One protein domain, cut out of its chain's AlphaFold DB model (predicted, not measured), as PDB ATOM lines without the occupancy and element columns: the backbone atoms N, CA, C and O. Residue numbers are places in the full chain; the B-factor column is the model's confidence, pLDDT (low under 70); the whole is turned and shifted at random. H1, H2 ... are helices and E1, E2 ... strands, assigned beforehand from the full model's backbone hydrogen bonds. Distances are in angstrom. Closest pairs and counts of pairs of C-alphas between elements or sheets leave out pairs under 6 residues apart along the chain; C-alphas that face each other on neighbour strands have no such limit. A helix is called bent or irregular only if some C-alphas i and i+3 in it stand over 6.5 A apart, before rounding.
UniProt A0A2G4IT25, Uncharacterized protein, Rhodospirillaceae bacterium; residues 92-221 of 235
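What this domain is: This is residues 92 to 221 of the 235 residues of an uncharacterized protein of Rhodospirillaceae bacterium (UniProt A0A2G4IT25). A small four-stranded sheet has H3 and H6 over one face and its other face bare; the long bent helix H2 packs on H6, on the side away from the sheet, and folds back into H3. H5 and its link to H6 make one end of the long axis, H2b the other. The 130 printed residues include six named helices and four named strands, in the order H1 H2 H3 H4 E1 E2 H5 H6 E3 E4; the class is mixed, and the sheet, E1 E2 E4 E3, is antiparallel. The whole is compact, with a radius of gyration of the C-alphas of 15.2 A, but elongated, spanning 50 by 29 by 24 A.

How they stand to each other: Start at H1, residues 92 to 100. H2, residues 103 to 128, was assigned as one helix by its hydrogen bonds but is bent: C-alphas 113 and 116 are 7.3 A apart, and arms H2a, 103 to 113, and H2b, 116 to 128, stand at a steep tilt of 66 degrees. H1 and H2a only just touch, only at the corner, with 3 pairs of C-alphas within 8 A, the closest being Ser 97 and Val 103, 4.9 A. H2b and H3, residues 132 to 140, form a helical hairpin, their closest C-alphas, Ile 125 and Leu 133, 6.4 A apart. H4, residues 143 to 148, is not on the sheet. Next find the hairpin E1, 152 to 155, and E2, 158 to 162, with N 153 and O 160 at 2.8 A. H5, residues 166 to 174, touches no helix. H6, residues 182 to 201, touches H2a with residues 188 to 197 alone, C-alphas Val 107 and Arg 193 being closest at 6.1 A. E3, 205 to 207, and E4, 215 to 220, form a hairpin, with N 206 and O 219 within hydrogen-bond range at 2.8 A; E2 and E4 are antiparallel neighbours, with N 159 and O 218 within hydrogen-bond range at 2.9 A. H3, height 8.7 A, and H6, height 7.2 A, lie on the same face of the sheet: two layers, helices over one face. E2, H5 H6, E3 is a split strand-helix-strand unit, E4 between its strands, with a right-handed crossover. O i to N i+4 pairs are within hydrogen-bond range throughout H1, H2a, H2b, H3 and H4, in 4 of 5 in H5 and 13 of 16 in H6.

Where its parts are: Find C-alpha 92 at (-34.608, -24.671, -16.341), where H1 begins. H2a is 15.4 A long and H2b 19.0 A. H6 runs 25.9 A from C-alpha 182 at (-34.387, -33.722, -6.551), with a kink of 26 degrees near residue 189; it is only just irregular, C-alphas 188 and 191 being 6.8 A apart. E4, 16.9 A, ends at C-alpha 220, (-49.634, -28.736, 10.170).

The domain as a whole: The two C-alphas farthest apart, Lys 127 and Leu 175, are 50.6 A apart. The printed part has no cut and no long link, and no printed residue is under 70 in pLDDT.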
ATOM      1  N   THR A  92     -35.463 -25.633 -15.628       98.12
ATOM      2  CA  THR A  92     -34.608 -24.671 -16.341       98.12
ATOM      3  C   THR A  92     -34.431 -23.384 -15.533       98.12
ATOM      4  O   THR A  92     -33.315 -22.882 -15.392       98.12
ATOM      5  N   SER A  93     -35.515 -22.861 -14.956       97.62
ATOM      6  CA  SER A  93     -35.489 -21.661 -14.113       97.62
ATOM      7  C   SER A  93     -34.691 -21.883 -12.824       97.62
ATOM      8  O   SER A  93     -33.843 -21.059 -12.467       97.62
ATOM      9  N   MET A  94     -34.879 -23.029 -12.162       98.31
ATOM     10  CA  MET A  94     -34.104 -23.413 -10.979       98.31
ATOM     11  C   MET A  94     -32.616 -23.557 -11.309       98.31
ATOM     12  O   MET A  94     -31.776 -22.973 -10.623       98.31
ATOM     13  N   GLN A  95     -32.276 -24.249 -12.398       98.31
ATOM     14  CA  GLN A  95     -30.900 -24.403 -12.868       98.31
ATOM     15  C   GLN A  95     -30.246 -23.055 -13.185       98.31
ATOM     16  O   GLN A  95     -29.097 -22.819 -12.808       98.31
ATOM     17  N   PHE A  96     -30.970 -22.149 -13.848       98.44
ATOM     18  CA  PHE A  96     -30.481 -20.802 -14.121       98.44
ATOM     19  C   PHE A  96     -30.160 -20.058 -12.821       98.44
ATOM     20  O   PHE A  96     -29.061 -19.519 -12.681       98.44
ATOM     21  N   SER A  97     -31.078 -20.078 -11.849       98.44
ATOM     22  CA  SER A  97     -30.859 -19.433 -10.551       98.44
ATOM     23  C   SER A  97     -29.659 -20.034  -9.808       98.44
ATOM     24  O   SER A  97     -28.826 -19.281  -9.301       98.44
ATOM     25  N   LYS A  98     -29.484 -21.366  -9.840       98.31
ATOM     26  CA  LYS A  98     -28.307 -22.059  -9.290       98.31
ATOM     27  C   LYS A  98     -27.020 -21.570  -9.945       98.31
ATOM     28  O   LYS A  98     -26.103 -21.152  -9.245       98.31
ATOM     29  N   ASN A  99     -26.969 -21.555 -11.275       98.44
ATOM     30  CA  ASN A  99     -25.781 -21.153 -12.034       98.44
ATOM     31  C   ASN A  99     -25.384 -19.690 -11.794       98.44
ATOM     32  O   ASN A  99     -24.226 -19.322 -11.992       98.44
ATOM     33  N   LYS A 100     -26.341 -18.844 -11.403       98.50
ATOM     34  CA  LYS A 100     -26.109 -17.430 -11.084       98.50
ATOM     35  C   LYS A 100     -25.912 -17.156  -9.596       98.50
ATOM     36  O   LYS A 100     -25.613 -16.018  -9.254       98.50
ATOM     37  N   GLY A 101     -26.059 -18.160  -8.732       98.25
ATOM     38  CA  GLY A 101     -26.021 -17.970  -7.282       98.25
ATOM     39  C   GLY A 101     -27.193 -17.142  -6.748       98.25
ATOM     40  O   GLY A 101     -27.017 -16.445  -5.761       98.25
ATOM     41  N   LEU A 102     -28.359 -17.201  -7.404       98.44
ATOM     42  CA  LEU A 102     -29.555 -16.390  -7.114       98.44
ATOM     43  C   LEU A 102     -30.739 -17.221  -6.589       98.44
ATOM     44  O   LEU A 102     -31.898 -16.852  -6.770       98.44
ATOM     45  N   VAL A 103     -30.484 -18.406  -6.033       98.31
ATOM     46  CA  VAL A 103     -31.552 -19.351  -5.657       98.31
ATOM     47  C   VAL A 103     -32.442 -18.767  -4.560       98.31
ATOM     48  O   VAL A 103     -33.664 -18.830  -4.663       98.31
ATOM     49  N   SER A 104     -31.848 -18.162  -3.530       98.00
ATOM     50  CA  SER A 104     -32.600 -17.568  -2.422       98.00
ATOM     51  C   SER A 104     -33.449 -16.380  -2.878       98.00
ATOM     52  O   SER A 104     -34.600 -16.252  -2.465       98.00
ATOM     53  N   GLU A 105     -32.917 -15.544  -3.766       98.38
ATOM     54  CA  GLU A 105     -33.613 -14.414  -4.374       98.38
ATOM     55  C   GLU A 105     -34.755 -14.879  -5.276       98.38
ATOM     56  O   GLU A 105     -35.840 -14.306  -5.231       98.38
ATOM     57  N   ALA A 106     -34.540 -15.939  -6.060       97.88
ATOM     58  CA  ALA A 106     -35.573 -16.527  -6.903       97.88
ATOM     59  C   ALA A 106     -36.727 -17.097  -6.063       97.88
ATOM     60  O   ALA A 106     -37.889 -16.809  -6.348       97.88
ATOM     61  N   VAL A 107     -36.420 -17.828  -4.984       97.62
ATOM     62  CA  VAL A 107     -37.438 -18.320  -4.041       97.62
ATOM     63  C   VAL A 107     -38.190 -17.156  -3.399       97.62
ATOM     64  O   VAL A 107     -39.419 -17.179  -3.349       97.62
ATOM     65  N   GLN A 108     -37.486 -16.121  -2.934       97.88
ATOM     66  CA  GLN A 108     -38.136 -14.951  -2.344       97.88
ATOM     67  C   GLN A 108     -39.038 -14.238  -3.360       97.88
ATOM     68  O   GLN A 108     -40.142 -13.829  -3.011       97.88
ATOM     69  N   HIS A 109     -38.618 -14.145  -4.621       97.69
ATOM     70  CA  HIS A 109     -39.419 -13.550  -5.684       97.69
ATOM     71  C   HIS A 109     -40.702 -14.346  -5.983       97.69
ATOM     72  O   HIS A 109     -41.766 -13.740  -6.144       97.69
ATOM     73  N   GLU A 110     -40.644 -15.686  -6.007       94.25
ATOM     74  CA  GLU A 110     -41.860 -16.513  -6.092       94.25
ATOM     75  C   GLU A 110     -42.789 -16.229  -4.903       94.25
ATOM     76  O   GLU A 110     -43.985 -15.996  -5.081       94.25
ATOM     77  N   VAL A 111     -42.234 -16.166  -3.689       95.81
ATOM     78  CA  VAL A 111     -43.006 -15.881  -2.471       95.81
ATOM     79  C   VAL A 111     -43.670 -14.509  -2.518       95.81
ATOM     80  O   VAL A 111     -44.841 -14.383  -2.151       95.81
ATOM     81  N   ASP A 112     -42.956 -13.488  -2.979       97.12
ATOM     82  CA  ASP A 112     -43.472 -12.126  -3.090       97.12
ATOM     83  C   ASP A 112     -44.604 -12.026  -4.114       97.12
ATOM     84  O   ASP A 112     -45.590 -11.320  -3.883       97.12
ATOM     85  N   THR A 113     -44.504 -12.788  -5.204       95.19
ATOM     86  CA  THR A 113     -45.534 -12.863  -6.246       95.19
ATOM     87  C   THR A 113     -46.827 -13.489  -5.715       95.19
ATOM     88  O   THR A 113     -47.917 -12.974  -5.972       95.19
ATOM     89  N   GLU A 114     -46.720 -14.537  -4.894       91.88
ATOM     90  CA  GLU A 114     -47.872 -15.218  -4.281       91.88
ATOM     91  C   GLU A 114     -48.422 -14.495  -3.034       91.88
ATOM     92  O   GLU A 114     -49.551 -14.730  -2.582       91.88
ATOM     93  N   MET A 115     -47.645 -13.569  -2.466       94.44
ATOM     94  CA  MET A 115     -47.938 -12.908  -1.195       94.44
ATOM     95  C   MET A 115     -49.339 -12.275  -1.105       94.44
ATOM     96  O   MET A 115     -49.973 -12.413  -0.050       94.44
ATOM     97  N   PRO A 116     -49.880 -11.588  -2.136       94.75
ATOM     98  CA  PRO A 116     -51.216 -11.001  -2.052       94.75
ATOM     99  C   PRO A 116     -52.314 -12.043  -1.816       94.75
ATOM    100  O   PRO A 116     -53.251 -11.782  -1.058       94.75
ATOM    101  N   MET A 117     -52.203 -13.223  -2.434       93.88
ATOM    102  CA  MET A 117     -53.137 -14.329  -2.228       93.88
ATOM    103  C   MET A 117     -52.955 -14.927  -0.832       93.88
ATOM    104  O   MET A 117     -53.929 -15.036  -0.084       93.88
ATOM    105  N   LEU A 118     -51.715 -15.235  -0.444       95.25
ATOM    106  CA  LEU A 118     -51.407 -15.828   0.859       95.25
ATOM    107  C   LEU A 118     -51.888 -14.944   2.018       95.25
ATOM    108  O   LEU A 118     -52.500 -15.438   2.960       95.25
ATOM    109  N   LYS A 119     -51.735 -13.616   1.919       97.25
ATOM    110  CA  LYS A 119     -52.256 -12.664   2.919       97.25
ATOM    111  C   LYS A 119     -53.782 -12.676   3.033       97.25
ATOM    112  O   LYS A 119     -54.309 -12.414   4.114       97.25
ATOM    113  N   ARG A 120     -54.521 -12.949   1.949       96.44
ATOM    114  CA  ARG A 120     -55.988 -13.102   2.021       96.44
ATOM    115  C   ARG A 120     -56.358 -14.359   2.799       96.44
ATOM    116  O   ARG A 120     -57.247 -14.298   3.643       96.44
ATOM    117  N   VAL A 121     -55.651 -15.459   2.558       96.19
ATOM    118  CA  VAL A 121     -55.854 -16.723   3.277       96.19
ATOM    119  C   VAL A 121     -55.475 -16.585   4.748       96.19
ATOM    120  O   VAL A 121     -56.257 -16.991   5.601       96.19
ATOM    121  N   ALA A 122     -54.362 -15.915   5.058       97.31
ATOM    122  CA  ALA A 122     -53.943 -15.629   6.431       97.31
ATOM    123  C   ALA A 122     -55.054 -14.936   7.241       97.31
ATOM    124  O   ALA A 122     -55.389 -15.372   8.338       97.31
ATOM    125  N   LYS A 123     -55.715 -13.922   6.663       97.81
ATOM    126  CA  LYS A 123     -56.862 -13.246   7.300       97.81
ATOM    127  C   LYS A 123     -58.057 -14.177   7.528       97.81
ATOM    128  O   LYS A 123     -58.778 -14.028   8.512       97.81
ATOM    129  N   MET A 124     -58.302 -15.122   6.618       96.31
ATOM    130  CA  MET A 124     -59.367 -16.117   6.791       96.31
ATOM    131  C   MET A 124     -59.030 -17.110   7.907       96.31
ATOM    132  O   MET A 124     -59.914 -17.441   8.698       96.31
ATOM    133  N   ILE A 125     -57.768 -17.536   8.006       95.75
ATOM    134  CA  ILE A 125     -57.269 -18.383   9.097       95.75
ATOM    135  C   ILE A 125     -57.416 -17.649  10.430       95.75
ATOM    136  O   ILE A 125     -58.010 -18.196  11.351       95.75
ATOM    137  N   GLU A 126     -56.959 -16.400  10.523       96.06
ATOM    138  CA  GLU A 126     -57.057 -15.583  11.742       96.06
ATOM    139  C   GLU A 126     -58.508 -15.444  12.222       96.06
ATOM    140  O   GLU A 126     -58.802 -15.633  13.400       96.06
ATOM    141  N   LYS A 127     -59.439 -15.175  11.298       95.44
ATOM    142  CA  LYS A 127     -60.857 -14.995  11.630       95.44
ATOM    143  C   LYS A 127     -61.553 -16.290  12.053       95.44
ATOM    144  O   LYS A 127     -62.458 -16.249  12.882       95.44
ATOM    145  N   SER A 128     -61.217 -17.413  11.423       94.12
ATOM    146  CA  SER A 128     -61.930 -18.686  11.616       94.12
ATOM    147  C   SER A 128     -61.266 -19.619  12.627       94.12
ATOM    148  O   SER A 128     -61.926 -20.513  13.150       94.12
ATOM    149  N   GLY A 129     -59.965 -19.453  12.866       92.00
ATOM    150  CA  GLY A 129     -59.122 -20.431  13.549       92.00
ATOM    151  C   GLY A 129     -58.813 -21.688  12.722       92.00
ATOM    152  O   GLY A 129     -58.055 -22.538  13.191       92.00
ATOM    153  N   ASP A 130     -59.355 -21.833  11.504       93.62
ATOM    154  CA  ASP A 130     -59.166 -23.031  10.681       93.62
ATOM    155  C   ASP A 130     -57.815 -23.008   9.957       93.62
ATOM    156  O   ASP A 130     -57.672 -22.492   8.847       93.62
ATOM    157  N   LYS A 131     -56.807 -23.617  10.589       94.81
ATOM    158  CA  LYS A 131     -55.464 -23.753  10.014       94.81
ATOM    159  C   LYS A 131     -55.422 -24.644   8.766       94.81
ATOM    160  O   LYS A 131     -54.495 -24.493   7.976       94.81
ATOM    161  N   GLU A 132     -56.412 -25.513   8.534       94.75
ATOM    162  CA  GLU A 132     -56.466 -26.370   7.334       94.75
ATOM    163  C   GLU A 132     -56.564 -25.536   6.047       94.75
ATOM    164  O   GLU A 132     -56.135 -25.979   4.980       94.75
ATOM    165  N   LEU A 133     -57.075 -24.300   6.136       94.56
ATOM    166  CA  LEU A 133     -57.102 -23.360   5.012       94.56
ATOM    167  C   LEU A 133     -55.705 -23.084   4.438       94.56
ATOM    168  O   LEU A 133     -55.602 -22.812   3.245       94.56
ATOM    169  N   ALA A 134     -54.640 -23.201   5.238       95.00
ATOM    170  CA  ALA A 134     -53.270 -23.081   4.745       95.00
ATOM    171  C   ALA A 134     -52.925 -24.196   3.747       95.00
ATOM    172  O   ALA A 134     -52.390 -23.916   2.678       95.00
ATOM    173  N   LEU A 135     -53.274 -25.449   4.059       95.19
ATOM    174  CA  LEU A 135     -53.032 -26.580   3.159       95.19
ATOM    175  C   LEU A 135     -53.936 -26.494   1.925       95.19
ATOM    176  O   LEU A 135     -53.464 -26.639   0.801       95.19
ATOM    177  N   LYS A 136     -55.214 -26.149   2.102       92.62
ATOM    178  CA  LYS A 136     -56.145 -25.987   0.973       92.62
ATOM    179  C   LYS A 136     -55.682 -24.919  -0.017       92.62
ATOM    180  O   LYS A 136     -55.751 -25.143  -1.219       92.62
ATOM    181  N   ALA A 137     -55.179 -23.788   0.474       90.12
ATOM    182  CA  ALA A 137     -54.704 -22.692  -0.368       90.12
ATOM    183  C   ALA A 137     -53.416 -23.005  -1.140       90.12
ATOM    184  O   ALA A 137     -53.103 -22.316  -2.105       90.12
ATOM    185  N   VAL A 138     -52.646 -23.998  -0.702       90.44
ATOM    186  CA  VAL A 138     -51.371 -24.348  -1.334       90.44
ATOM    187  C   VAL A 138     -51.514 -25.585  -2.227       90.44
ATOM    188  O   VAL A 138     -50.872 -25.641  -3.270       90.44
ATOM    189  N   PHE A 139     -52.391 -26.529  -1.866       92.44
ATOM    190  CA  PHE A 139     -52.516 -27.833  -2.524       92.44
ATOM    191  C   PHE A 139     -53.880 -28.063  -3.201       92.44
ATOM    192  O   PHE A 139     -53.932 -28.452  -4.366       92.44
ATOM    193  N   ASP A 140     -54.995 -27.821  -2.502       84.31
ATOM    194  CA  ASP A 140     -56.311 -28.360  -2.907       84.31
ATOM    195  C   ASP A 140     -57.209 -27.380  -3.661       84.31
ATOM    196  O   ASP A 140     -58.241 -27.771  -4.191       84.31
ATOM    197  N   GLN A 141     -56.909 -26.088  -3.631       73.50
ATOM    198  CA  GLN A 141     -57.689 -25.053  -4.319       73.50
ATOM    199  C   GLN A 141     -56.837 -24.293  -5.332       73.50
ATOM    200  O   GLN A 141     -57.218 -23.218  -5.796       73.50
ATOM    201  N   THR A 142     -55.695 -24.877  -5.690       74.62
ATOM    202  CA  THR A 142     -54.679 -24.241  -6.516       74.62
ATOM    203  C   THR A 142     -54.476 -25.076  -7.760       74.62
ATOM    204  O   THR A 142     -53.808 -26.107  -7.742       74.62
ATOM    205  N   THR A 143     -55.034 -24.599  -8.873       75.88
ATOM    206  CA  THR A 143     -54.919 -25.265 -10.176       75.88
ATOM    207  C   THR A 143     -53.466 -25.472 -10.594       75.88
ATOM    208  O   THR A 143     -53.162 -26.463 -11.245       75.88
ATOM    209  N   CYS A 144     -52.560 -24.580 -10.181       84.19
ATOM    210  CA  CYS A 144     -51.131 -24.693 -10.465       84.19
ATOM    211  C   CYS A 144     -50.488 -25.902  -9.764       84.19
ATOM    212  O   CYS A 144     -49.600 -26.524 -10.337       84.19
ATOM    213  N   HIS A 145     -50.950 -26.270  -8.557       90.81
ATOM    214  CA  HIS A 145     -50.468 -27.480  -7.879       90.81
ATOM    215  C   HIS A 145     -50.906 -28.727  -8.644       90.81
ATOM    216  O   HIS A 145     -50.071 -29.573  -8.923       90.81
ATOM    217  N   TRP A 146     -52.165 -28.800  -9.088       87.81
ATOM    218  CA  TRP A 146     -52.666 -29.925  -9.895       87.81
ATOM    219  C   TRP A 146     -51.991 -30.058 -11.262       87.81
ATOM    220  O   TRP A 146     -51.852 -31.155 -11.788       87.81
ATOM    221  N   GLN A 147     -51.591 -28.935 -11.858       89.19
ATOM    222  CA  GLN A 147     -50.849 -28.936 -13.117       89.19
ATOM    223  C   GLN A 147     -49.408 -29.399 -12.932       89.19
ATOM    224  O   GLN A 147     -48.837 -29.961 -13.857       89.19
ATOM    225  N   LEU A 148     -48.810 -29.143 -11.766       93.94
ATOM    226  CA  LEU A 148     -47.430 -29.518 -11.490       93.94
ATOM    227  C   LEU A 148     -47.319 -30.931 -10.903       93.94
ATOM    228  O   LEU A 148     -46.396 -31.649 -11.260       93.94
ATOM    229  N   VAL A 149     -48.240 -31.331 -10.029       94.31
ATOM    230  CA  VAL A 149     -48.230 -32.590  -9.277       94.31
ATOM    231  C   VAL A 149     -49.480 -33.394  -9.630       94.31
ATOM    232  O   VAL A 149     -50.596 -32.991  -9.310       94.31
ATOM    233  N   LEU A 150     -49.278 -34.547 -10.273       89.44
ATOM    234  CA  LEU A 150     -50.364 -35.356 -10.845       89.44
ATOM    235  C   LEU A 150     -51.193 -36.115  -9.803       89.44
ATOM    236  O   LEU A 150     -52.366 -36.392 -10.048       89.44
ATOM    237  N   ASP A 151     -50.600 -36.443  -8.655       90.56
ATOM    238  CA  ASP A 151     -51.284 -37.135  -7.565       90.56
ATOM    239  C   ASP A 151     -50.886 -36.549  -6.206       90.56
ATOM    240  O   ASP A 151     -49.710 -36.309  -5.916       90.56
ATOM    241  N   THR A 152     -51.882 -36.264  -5.374       94.88
ATOM    242  CA  THR A 152     -51.700 -35.711  -4.031       94.88
ATOM    243  C   THR A 152     -52.690 -36.358  -3.083       94.88
ATOM    244  O   THR A 152     -53.902 -36.144  -3.151       94.88
ATOM    245  N   GLU A 153     -52.155 -37.102  -2.128       95.44
ATOM    246  CA  GLU A 153     -52.929 -37.658  -1.041       95.44
ATOM    247  C   GLU A 153     -53.282 -36.578  -0.019       95.44
ATOM    248  O   GLU A 153     -52.457 -35.748   0.380       95.44
ATOM    249  N   THR A 154     -54.525 -36.634   0.450       94.00
ATOM    250  CA  THR A 154     -55.096 -35.654   1.369       94.00
ATOM    251  C   THR A 154     -55.612 -36.323   2.633       94.00
ATOM    252  O   THR A 154     -56.455 -37.218   2.578       94.00
ATOM    253  N   ALA A 155     -55.156 -35.839   3.789       93.94
ATOM    254  CA  ALA A 155     -55.710 -36.175   5.096       93.94
ATOM    255  C   ALA A 155     -55.801 -34.915   5.979       93.94
ATOM    256  O   ALA A 155     -55.132 -33.922   5.696       93.94
ATOM    257  N   PRO A 156     -56.600 -34.915   7.062       94.56
ATOM    258  CA  PRO A 156     -56.665 -33.770   7.968       94.56
ATOM    259  C   PRO A 156     -55.274 -33.352   8.467       94.56
ATOM    260  O   PRO A 156     -54.550 -34.169   9.038       94.56
ATOM    261  N   GLY A 157     -54.895 -32.094   8.242       96.00
ATOM    262  CA  GLY A 157     -53.600 -31.551   8.636       96.00
ATOM    263  C   GLY A 157     -52.397 -32.069   7.847       96.00
ATOM    264  O   GLY A 157     -51.274 -31.830   8.288       96.00
ATOM    265  N   MET A 158     -52.588 -32.778   6.727       95.94
ATOM    266  CA  MET A 158     -51.493 -33.392   5.970       95.94
ATOM    267  C   MET A 158     -51.760 -33.465   4.462       95.94
ATOM    268  O   MET A 158     -52.835 -33.883   4.027       95.94
ATOM    269  N   ARG A 159     -50.754 -33.124   3.656       96.75
ATOM    270  CA  ARG A 159     -50.698 -33.442   2.223       96.75
ATOM    271  C   ARG A 159     -49.440 -34.238   1.919       96.75
ATOM    272  O   ARG A 159     -48.376 -33.934   2.460       96.75
ATOM    273  N   ARG A 160     -49.560 -35.255   1.069       97.50
ATOM    274  CA  ARG A 160     -48.441 -36.110   0.663       97.50
ATOM    275  C   ARG A 160     -48.462 -36.309  -0.840       97.50
ATOM    276  O   ARG A 160     -49.505 -36.611  -1.406       97.50
ATOM    277  N   TYR A 161     -47.319 -36.119  -1.480       97.31
ATOM    278  CA  TYR A 161     -47.199 -36.213  -2.929       97.31
ATOM    279  C   TYR A 161     -45.786 -36.628  -3.334       97.31
ATOM    280  O   TYR A 161     -44.834 -36.463  -2.570       97.31
ATOM    281  N   ARG A 162     -45.647 -37.170  -4.544       96.50
ATOM    282  CA  ARG A 162     -44.342 -37.442  -5.153       96.50
ATOM    283  C   ARG A 162     -43.792 -36.157  -5.767       96.50
ATOM    284  O   ARG A 162     -44.532 -35.426  -6.421       96.50
ATOM    285  N   SER A 163     -42.507 -35.887  -5.562       96.69
ATOM    286  CA  SER A 163     -41.795 -34.807  -6.248       96.69
ATOM    287  C   SER A 163     -42.043 -34.889  -7.763       96.69
ATOM    288  O   SER A 163     -41.859 -35.956  -8.348       96.69
ATOM    289  N   PRO A 164     -42.465 -33.793  -8.415       96.69
ATOM    290  CA  PRO A 164     -42.864 -33.813  -9.823       96.69
ATOM    291  C   PRO A 164     -41.670 -33.767 -10.788       96.69
ATOM    292  O   PRO A 164     -41.855 -33.680 -11.996       96.69
ATOM    293  N   PHE A 165     -40.443 -33.724 -10.269       97.50
ATOM    294  CA  PHE A 165     -39.263 -33.373 -11.054       97.50
ATOM    295  C   PHE A 165     -38.509 -34.585 -11.590       97.50
ATOM    296  O   PHE A 165     -37.914 -34.477 -12.660       97.50
ATOM    297  N   GLY A 166     -38.524 -35.715 -10.876       95.44
ATOM    298  CA  GLY A 166     -37.657 -36.864 -11.144       95.44
ATOM    299  C   GLY A 166     -37.718 -37.377 -12.578       95.44
ATOM    300  O   GLY A 166     -36.675 -37.536 -13.208       95.44
ATOM    301  N   HIS A 167     -38.926 -37.543 -13.120       94.38
ATOM    302  CA  HIS A 167     -39.144 -38.095 -14.458       94.38
ATOM    303  C   HIS A 167     -38.457 -37.277 -15.566       94.38
ATOM    304  O   HIS A 167     -37.630 -37.787 -16.325       94.38
ATOM    305  N   VAL A 168     -38.718 -35.967 -15.613       95.56
ATOM    306  CA  VAL A 168     -38.083 -35.056 -16.584       95.56
ATOM    307  C   VAL A 168     -36.603 -34.839 -16.262       95.56
ATOM    308  O   VAL A 168     -35.770 -34.695 -17.166       95.56
ATOM    309  N   LEU A 169     -36.244 -34.795 -14.978       96.56
ATOM    310  CA  LEU A 169     -34.869 -34.569 -14.548       96.56
ATOM    311  C   LEU A 169     -33.951 -35.713 -14.995       96.56
ATOM    312  O   LEU A 169     -32.880 -35.436 -15.529       96.56
ATOM    313  N   GLU A 170     -34.401 -36.967 -14.905       95.19
ATOM    314  CA  GLU A 170     -33.663 -38.136 -15.398       95.19
ATOM    315  C   GLU A 170     -33.238 -37.959 -16.863       95.19
ATOM    316  O   GLU A 170     -32.066 -38.118 -17.214       95.19
ATOM    317  N   GLN A 171     -34.171 -37.556 -17.729       94.75
ATOM    318  CA  GLN A 171     -33.888 -37.404 -19.157       94.75
ATOM    319  C   GLN A 171     -33.026 -36.174 -19.443       94.75
ATOM    320  O   GLN A 171     -32.079 -36.221 -20.231       94.75
ATOM    321  N   THR A 172     -33.318 -35.056 -18.784       95.25
ATOM    322  CA  THR A 172     -32.603 -33.800 -19.032       95.25
ATOM    323  C   THR A 172     -31.177 -33.799 -18.473       95.25
ATOM    324  O   THR A 172     -30.296 -33.189 -19.083       95.25
ATOM    325  N   THR A 173     -30.900 -34.543 -17.399       96.12
ATOM    326  CA  THR A 173     -29.535 -34.774 -16.908       96.12
ATOM    327  C   THR A 173     -28.718 -35.621 -17.882       96.12
ATOM    328  O   THR A 173     -27.573 -35.270 -18.168       96.12
ATOM    329  N   ARG A 174     -29.298 -36.666 -18.493       94.31
ATOM    330  CA  ARG A 174     -28.619 -37.457 -19.545       94.31
ATOM    331  C   ARG A 174     -28.200 -36.602 -20.744       94.31
ATOM    332  O   ARG A 174     -27.168 -36.859 -21.356       94.31
ATOM    333  N   LEU A 175     -28.980 -35.567 -21.051       93.94
ATOM    334  CA  LEU A 175     -28.702 -34.595 -22.114       93.94
ATOM    335  C   LEU A 175     -27.820 -33.420 -21.661       93.94
ATOM    336  O   LEU A 175     -27.631 -32.479 -22.429       93.94
ATOM    337  N   SER A 176     -27.295 -33.448 -20.432       95.00
ATOM    338  CA  SER A 176     -26.493 -32.364 -19.842       95.00
ATOM    339  C   SER A 176     -27.203 -30.999 -19.815       95.00
ATOM    340  O   SER A 176     -26.551 -29.958 -19.815       95.00
ATOM    341  N   GLN A 177     -28.542 -30.985 -19.791       95.25
ATOM    342  CA  GLN A 177     -29.335 -29.754 -19.666       95.25
ATOM    343  C   GLN A 177     -29.410 -29.278 -18.209       95.25
ATOM    344  O   GLN A 177     -29.464 -28.074 -17.962       95.25
ATOM    345  N   HIS A 178     -29.384 -30.213 -17.254       97.94
ATOM    346  CA  HIS A 178     -29.477 -29.933 -15.822       97.94
ATOM    347  C   HIS A 178     -28.481 -30.777 -15.011       97.94
ATOM    348  O   HIS A 178     -28.297 -31.964 -15.287       97.94
ATOM    349  N   ASP A 179     -27.893 -30.171 -13.977       97.50
ATOM    350  CA  ASP A 179     -27.012 -30.806 -12.981       97.50
ATOM    351  C   ASP A 179     -27.567 -30.686 -11.540       97.50
ATOM    352  O   ASP A 179     -26.870 -30.943 -10.554       97.50
ATOM    353  N   ILE A 180     -28.816 -30.233 -11.396       97.88
ATOM    354  CA  ILE A 180     -29.568 -30.269 -10.135       97.88
ATOM    355  C   ILE A 180     -30.109 -31.672  -9.862       97.88
ATOM    356  O   ILE A 180     -30.348 -32.448 -10.779       97.88
ATOM    357  N   THR A 181     -30.310 -31.992  -8.585       98.06
ATOM    358  CA  THR A 181     -30.930 -33.246  -8.129       98.06
ATOM    359  C   THR A 181     -32.244 -32.949  -7.419       98.06
ATOM    360  O   THR A 181     -32.441 -31.836  -6.929       98.06
ATOM    361  N   GLU A 182     -33.136 -33.930  -7.292       97.88
ATOM    362  CA  GLU A 182     -34.387 -33.722  -6.551       97.88
ATOM    363  C   GLU A 182     -34.148 -33.401  -5.075       97.88
ATOM    364  O   GLU A 182     -34.803 -32.516  -4.532       97.88
ATOM    365  N   LYS A 183     -33.134 -34.014  -4.450       98.19
ATOM    366  CA  LYS A 183     -32.697 -33.627  -3.103       98.19
ATOM    367  C   LYS A 183     -32.286 -32.156  -3.046       98.19
ATOM    368  O   LYS A 183     -32.679 -31.436  -2.133       98.19
ATOM    369  N   TRP A 184     -31.505 -31.693  -4.024       98.50
ATOM    370  CA  TRP A 184     -31.101 -30.292  -4.092       98.50
ATOM    371  C   TRP A 184     -32.316 -29.371  -4.255       98.50
ATOM    372  O   TRP A 184     -32.402 -28.367  -3.549       98.50
ATOM    373  N   ILE A 185     -33.266 -29.729  -5.127       98.50
ATOM    374  CA  ILE A 185     -34.518 -28.984  -5.319       98.50
ATOM    375  C   ILE A 185     -35.307 -28.938  -4.007       98.50
ATOM    376  O   ILE A 185     -35.737 -27.868  -3.581       98.50
ATOM    377  N   HIS A 186     -35.450 -30.073  -3.326       98.62
ATOM    378  CA  HIS A 186     -36.158 -30.158  -2.059       98.62
ATOM    379  C   HIS A 186     -35.551 -29.218  -1.005       98.62
ATOM    380  O   HIS A 186     -36.261 -28.392  -0.428       98.62
ATOM    381  N   ASP A 187     -34.235 -29.301  -0.809       98.56
ATOM    382  CA  ASP A 187     -33.517 -28.564   0.234       98.56
ATOM    383  C   ASP A 187     -33.424 -27.056  -0.052       98.56
ATOM    384  O   ASP A 187     -33.516 -26.245   0.869       98.56
ATOM    385  N   ASN A 188     -33.235 -26.666  -1.317       98.38
ATOM    386  CA  ASN A 188     -32.901 -25.284  -1.688       98.38
ATOM    387  C   ASN A 188     -34.079 -24.506  -2.281       98.38
ATOM    388  O   ASN A 188     -34.035 -23.278  -2.315       98.38
ATOM    389  N   TRP A 189     -35.127 -25.196  -2.735       97.88
ATOM    390  CA  TRP A 189     -36.281 -24.578  -3.382       97.88
ATOM    391  C   TRP A 189     -37.585 -24.906  -2.663       97.88
ATOM    392  O   TRP A 189     -38.258 -24.017  -2.142       97.88
ATOM    393  N   THR A 190     -37.947 -26.189  -2.599       97.31
ATOM    394  CA  THR A 190     -39.261 -26.626  -2.115       97.31
ATOM    395  C   THR A 190     -39.475 -26.281  -0.645       97.31
ATOM    396  O   THR A 190     -40.453 -25.611  -0.306       97.31
ATOM    397  N   THR A 191     -38.559 -26.704   0.225       98.19
ATOM    398  CA  THR A 191     -38.678 -26.495   1.670       98.19
ATOM    399  C   THR A 191     -38.612 -25.011   2.040       98.19
ATOM    400  O   THR A 191     -39.548 -24.541   2.691       98.19
ATOM    401  N   PRO A 192     -37.620 -24.216   1.583       98.19
ATOM    402  CA  PRO A 192     -37.580 -22.782   1.872       98.19
ATOM    403  C   PRO A 192     -38.857 -22.043   1.453       98.19
ATOM    404  O   PRO A 192     -39.373 -21.224   2.217       98.19
ATOM    405  N   ARG A 193     -39.423 -22.386   0.288       96.56
ATOM    406  CA  ARG A 193     -40.670 -21.793  -0.202       96.56
ATOM    407  C   ARG A 193     -41.862 -22.117   0.699       96.56
ATOM    408  O   ARG A 193     -42.592 -21.206   1.088       96.56
ATOM    409  N   PHE A 194     -42.046 -23.380   1.097       97.12
ATOM    410  CA  PHE A 194     -43.127 -23.746   2.023       97.12
ATOM    411  C   PHE A 194     -42.977 -23.088   3.395       97.12
ATOM    412  O   PHE A 194     -43.973 -22.637   3.960       97.12
ATOM    413  N   MET A 195     -41.755 -22.980   3.918       97.88
ATOM    414  CA  MET A 195     -41.516 -22.311   5.200       97.88
ATOM    415  C   MET A 195     -41.816 -20.808   5.116       97.88
ATOM    416  O   MET A 195     -42.388 -20.231   6.044       97.88
ATOM    417  N   ALA A 196     -41.506 -20.171   3.984       97.56
ATOM    418  CA  ALA A 196     -41.882 -18.784   3.736       97.56
ATOM    419  C   ALA A 196     -43.412 -18.610   3.643       97.56
ATOM    420  O   ALA A 196     -43.965 -17.688   4.250       97.56
ATOM    421  N   TYR A 197     -44.113 -19.529   2.969       96.69
ATOM    422  CA  TYR A 197     -45.580 -19.540   2.930       96.69
ATOM    423  C   TYR A 197     -46.185 -19.715   4.323       96.69
ATOM    424  O   TYR A 197     -47.074 -18.950   4.691       96.69
ATOM    425  N   ALA A 198     -45.675 -20.659   5.121       96.88
ATOM    426  CA  ALA A 198     -46.127 -20.909   6.488       96.88
ATOM    427  C   ALA A 198     -46.069 -19.634   7.343       96.88
ATOM    428  O   ALA A 198     -47.051 -19.268   7.995       96.88
ATOM    429  N   LYS A 199     -44.950 -18.901   7.252       97.81
ATOM    430  CA  LYS A 199     -44.751 -17.623   7.946       97.81
ATOM    431  C   LYS A 199     -45.789 -16.574   7.545       97.81
ATOM    432  O   LYS A 199     -46.313 -15.887   8.417       97.81
ATOM    433  N   ILE A 200     -46.093 -16.441   6.253       97.88
ATOM    434  CA  ILE A 200     -47.095 -15.476   5.762       97.88
ATOM    435  C   ILE A 200     -48.508 -15.882   6.193       97.88
ATOM    436  O   ILE A 200     -49.310 -15.027   6.562       97.88
ATOM    437  N   LEU A 201     -48.809 -17.181   6.145       96.94
ATOM    438  CA  LEU A 201     -50.107 -17.751   6.501       96.94
ATOM    439  C   LEU A 201     -50.362 -17.775   8.017       96.94
ATOM    440  O   LEU A 201     -51.501 -17.989   8.428       96.94
ATOM    441  N   GLY A 202     -49.332 -17.556   8.840       96.69
ATOM    442  CA  GLY A 202     -49.441 -17.588  10.300       96.69
ATOM    443  C   GLY A 202     -49.641 -18.999  10.858       96.69
ATOM    444  O   GLY A 202     -50.299 -19.175  11.884       96.69
ATOM    445  N   VAL A 203     -49.103 -20.014  10.178       96.75
ATOM    446  CA  VAL A 203     -49.180 -21.421  10.595       96.75
ATOM    447  C   VAL A 203     -47.788 -22.015  10.775       96.75
ATOM    448  O   VAL A 203     -46.805 -21.499  10.252       96.75
ATOM    449  N   ASP A 204     -47.721 -23.123  11.506       96.56
ATOM    450  CA  ASP A 204     -46.500 -23.904  11.664       96.56
ATOM    451  C   ASP A 204     -46.604 -25.158  10.788       96.56
ATOM    452  O   ASP A 204     -47.470 -26.013  11.016       96.56
ATOM    453  N   LEU A 205     -45.771 -25.215   9.746       97.00
ATOM    454  CA  LEU A 205     -45.693 -26.345   8.825       97.00
ATOM    455  C   LEU A 205     -44.451 -27.183   9.110       97.00
ATOM    456  O   LEU A 205     -43.375 -26.670   9.401       97.00
ATOM    457  N   ASP A 206     -44.616 -28.488   8.954       97.50
ATOM    458  CA  ASP A 206     -43.548 -29.469   8.927       97.50
ATOM    459  C   ASP A 206     -43.456 -30.056   7.521       97.50
ATOM    460  O   ASP A 206     -44.413 -30.671   7.048       97.50
ATOM    461  N   VAL A 207     -42.327 -29.847   6.850       98.19
ATOM    462  CA  VAL A 207     -42.015 -30.487   5.568       98.19
ATOM    463  C   VAL A 207     -41.065 -31.641   5.864       98.19
ATOM    464  O   VAL A 207     -40.030 -31.438   6.497       98.19
ATOM    465  N   SER A 208     -41.423 -32.856   5.446       98.25
ATOM    466  CA  SER A 208     -40.591 -34.039   5.668       98.25
ATOM    467  C   SER A 208     -39.211 -33.867   5.029       98.25
ATOM    468  O   SER A 208     -39.148 -33.345   3.917       98.25
ATOM    469  N   PRO A 209     -38.129 -34.364   5.654       98.06
ATOM    470  CA  PRO A 209     -36.821 -34.388   5.010       98.06
ATOM    471  C   PRO A 209     -36.861 -35.233   3.733       98.06
ATOM    472  O   PRO A 209     -37.632 -36.196   3.658       98.06
ATOM    473  N   TRP A 210     -35.993 -34.913   2.772       97.94
ATOM    474  CA  TRP A 210     -35.869 -35.676   1.531       97.94
ATOM    475  C   TRP A 210     -35.654 -37.175   1.786       97.94
ATOM    476  O   TRP A 210     -34.831 -37.554   2.622       97.94
ATOM    477  N   GLN A 211     -36.372 -37.999   1.024       96.12
ATOM    478  CA  GLN A 211     -36.225 -39.450   0.950       96.12
ATOM    479  C   GLN A 211     -36.026 -39.854  -0.514       96.12
ATOM    480  O   GLN A 211     -36.592 -39.230  -1.411       96.12
ATOM    481  N   ASP A 212     -35.265 -40.918  -0.762       94.69
ATOM    482  CA  ASP A 212     -34.952 -41.372  -2.128       94.69
ATOM    483  C   ASP A 212     -36.166 -41.950  -2.876       94.69
ATOM    484  O   ASP A 212     -36.128 -42.102  -4.094       94.69
ATOM    485  N   ASP A 213     -37.270 -42.230  -2.177       95.06
ATOM    486  CA  ASP A 213     -38.542 -42.591  -2.807       95.06
ATOM    487  C   ASP A 213     -39.250 -41.394  -3.470       95.06
ATOM    488  O   ASP A 213     -40.246 -41.588  -4.175       95.06
ATOM    489  N   GLY A 214     -38.739 -40.175  -3.266       95.62
ATOM    490  CA  GLY A 214     -39.254 -38.927  -3.814       95.62
ATOM    491  C   GLY A 214     -40.546 -38.431  -3.168       95.62
ATOM    492  O   GLY A 214     -41.176 -37.518  -3.705       95.62
ATOM    493  N   ILE A 215     -40.980 -39.018  -2.051       97.69
ATOM    494  CA  ILE A 215     -42.224 -38.646  -1.381       97.69
ATOM    495  C   ILE A 215     -41.996 -37.463  -0.436       97.69
ATOM    496  O   ILE A 215     -41.175 -37.502   0.478       97.69
ATOM    497  N   ILE A 216     -42.793 -36.412  -0.623       98.19
ATOM    498  CA  ILE A 216     -42.808 -35.215   0.213       98.19
ATOM    499  C   ILE A 216     -44.111 -35.198   1.002       98.19
ATOM    500  O   ILE A 216     -45.204 -35.295   0.442       98.19
ATOM    501  N   THR A 217     -44.000 -35.054   2.319       98.19
ATOM    502  CA  THR A 217     -45.144 -34.886   3.215       98.19
ATOM    503  C   THR A 217     -45.086 -33.513   3.869       98.19
ATOM    504  O   THR A 217     -44.079 -33.157   4.473       98.19
ATOM    505  N   VAL A 218     -46.182 -32.761   3.789       98.06
ATOM    506  CA  VAL A 218     -46.346 -31.458   4.441       98.06
ATOM    507  C   VAL A 218     -47.463 -31.559   5.473       98.06
ATOM    508  O   VAL A 218     -48.580 -31.958   5.142       98.06
ATOM    509  N   LYS A 219     -47.169 -31.218   6.731       97.69
ATOM    510  CA  LYS A 219     -48.106 -31.320   7.859       97.69
ATOM    511  C   LYS A 219     -48.260 -29.999   8.593       97.69
ATOM    512  O   LYS A 219     -47.297 -29.258   8.747       97.69
ATOM    513  N   LEU A 220     -49.446 -29.747   9.132       97.06
ATOM    514  CA  LEU A 220     -49.634 -28.736  10.170       97.06
ATOM    515  C   LEU A 220     -49.156 -29.299  11.513       97.06
ATOM    516  O   LEU A 220     -49.644 -30.337  11.969       97.06
ATOM    517  N   ARG A 221     -48.218 -28.615  12.176       94.00
ATOM    518  CA  ARG A 221     -47.740 -29.044  13.498       94.00
ATOM    519  C   ARG A 221     -48.826 -28.871  14.555       94.00
ATOM    520  O   ARG A 221     -49.520 -27.854  14.595       94.00
TER     521      ARG A 221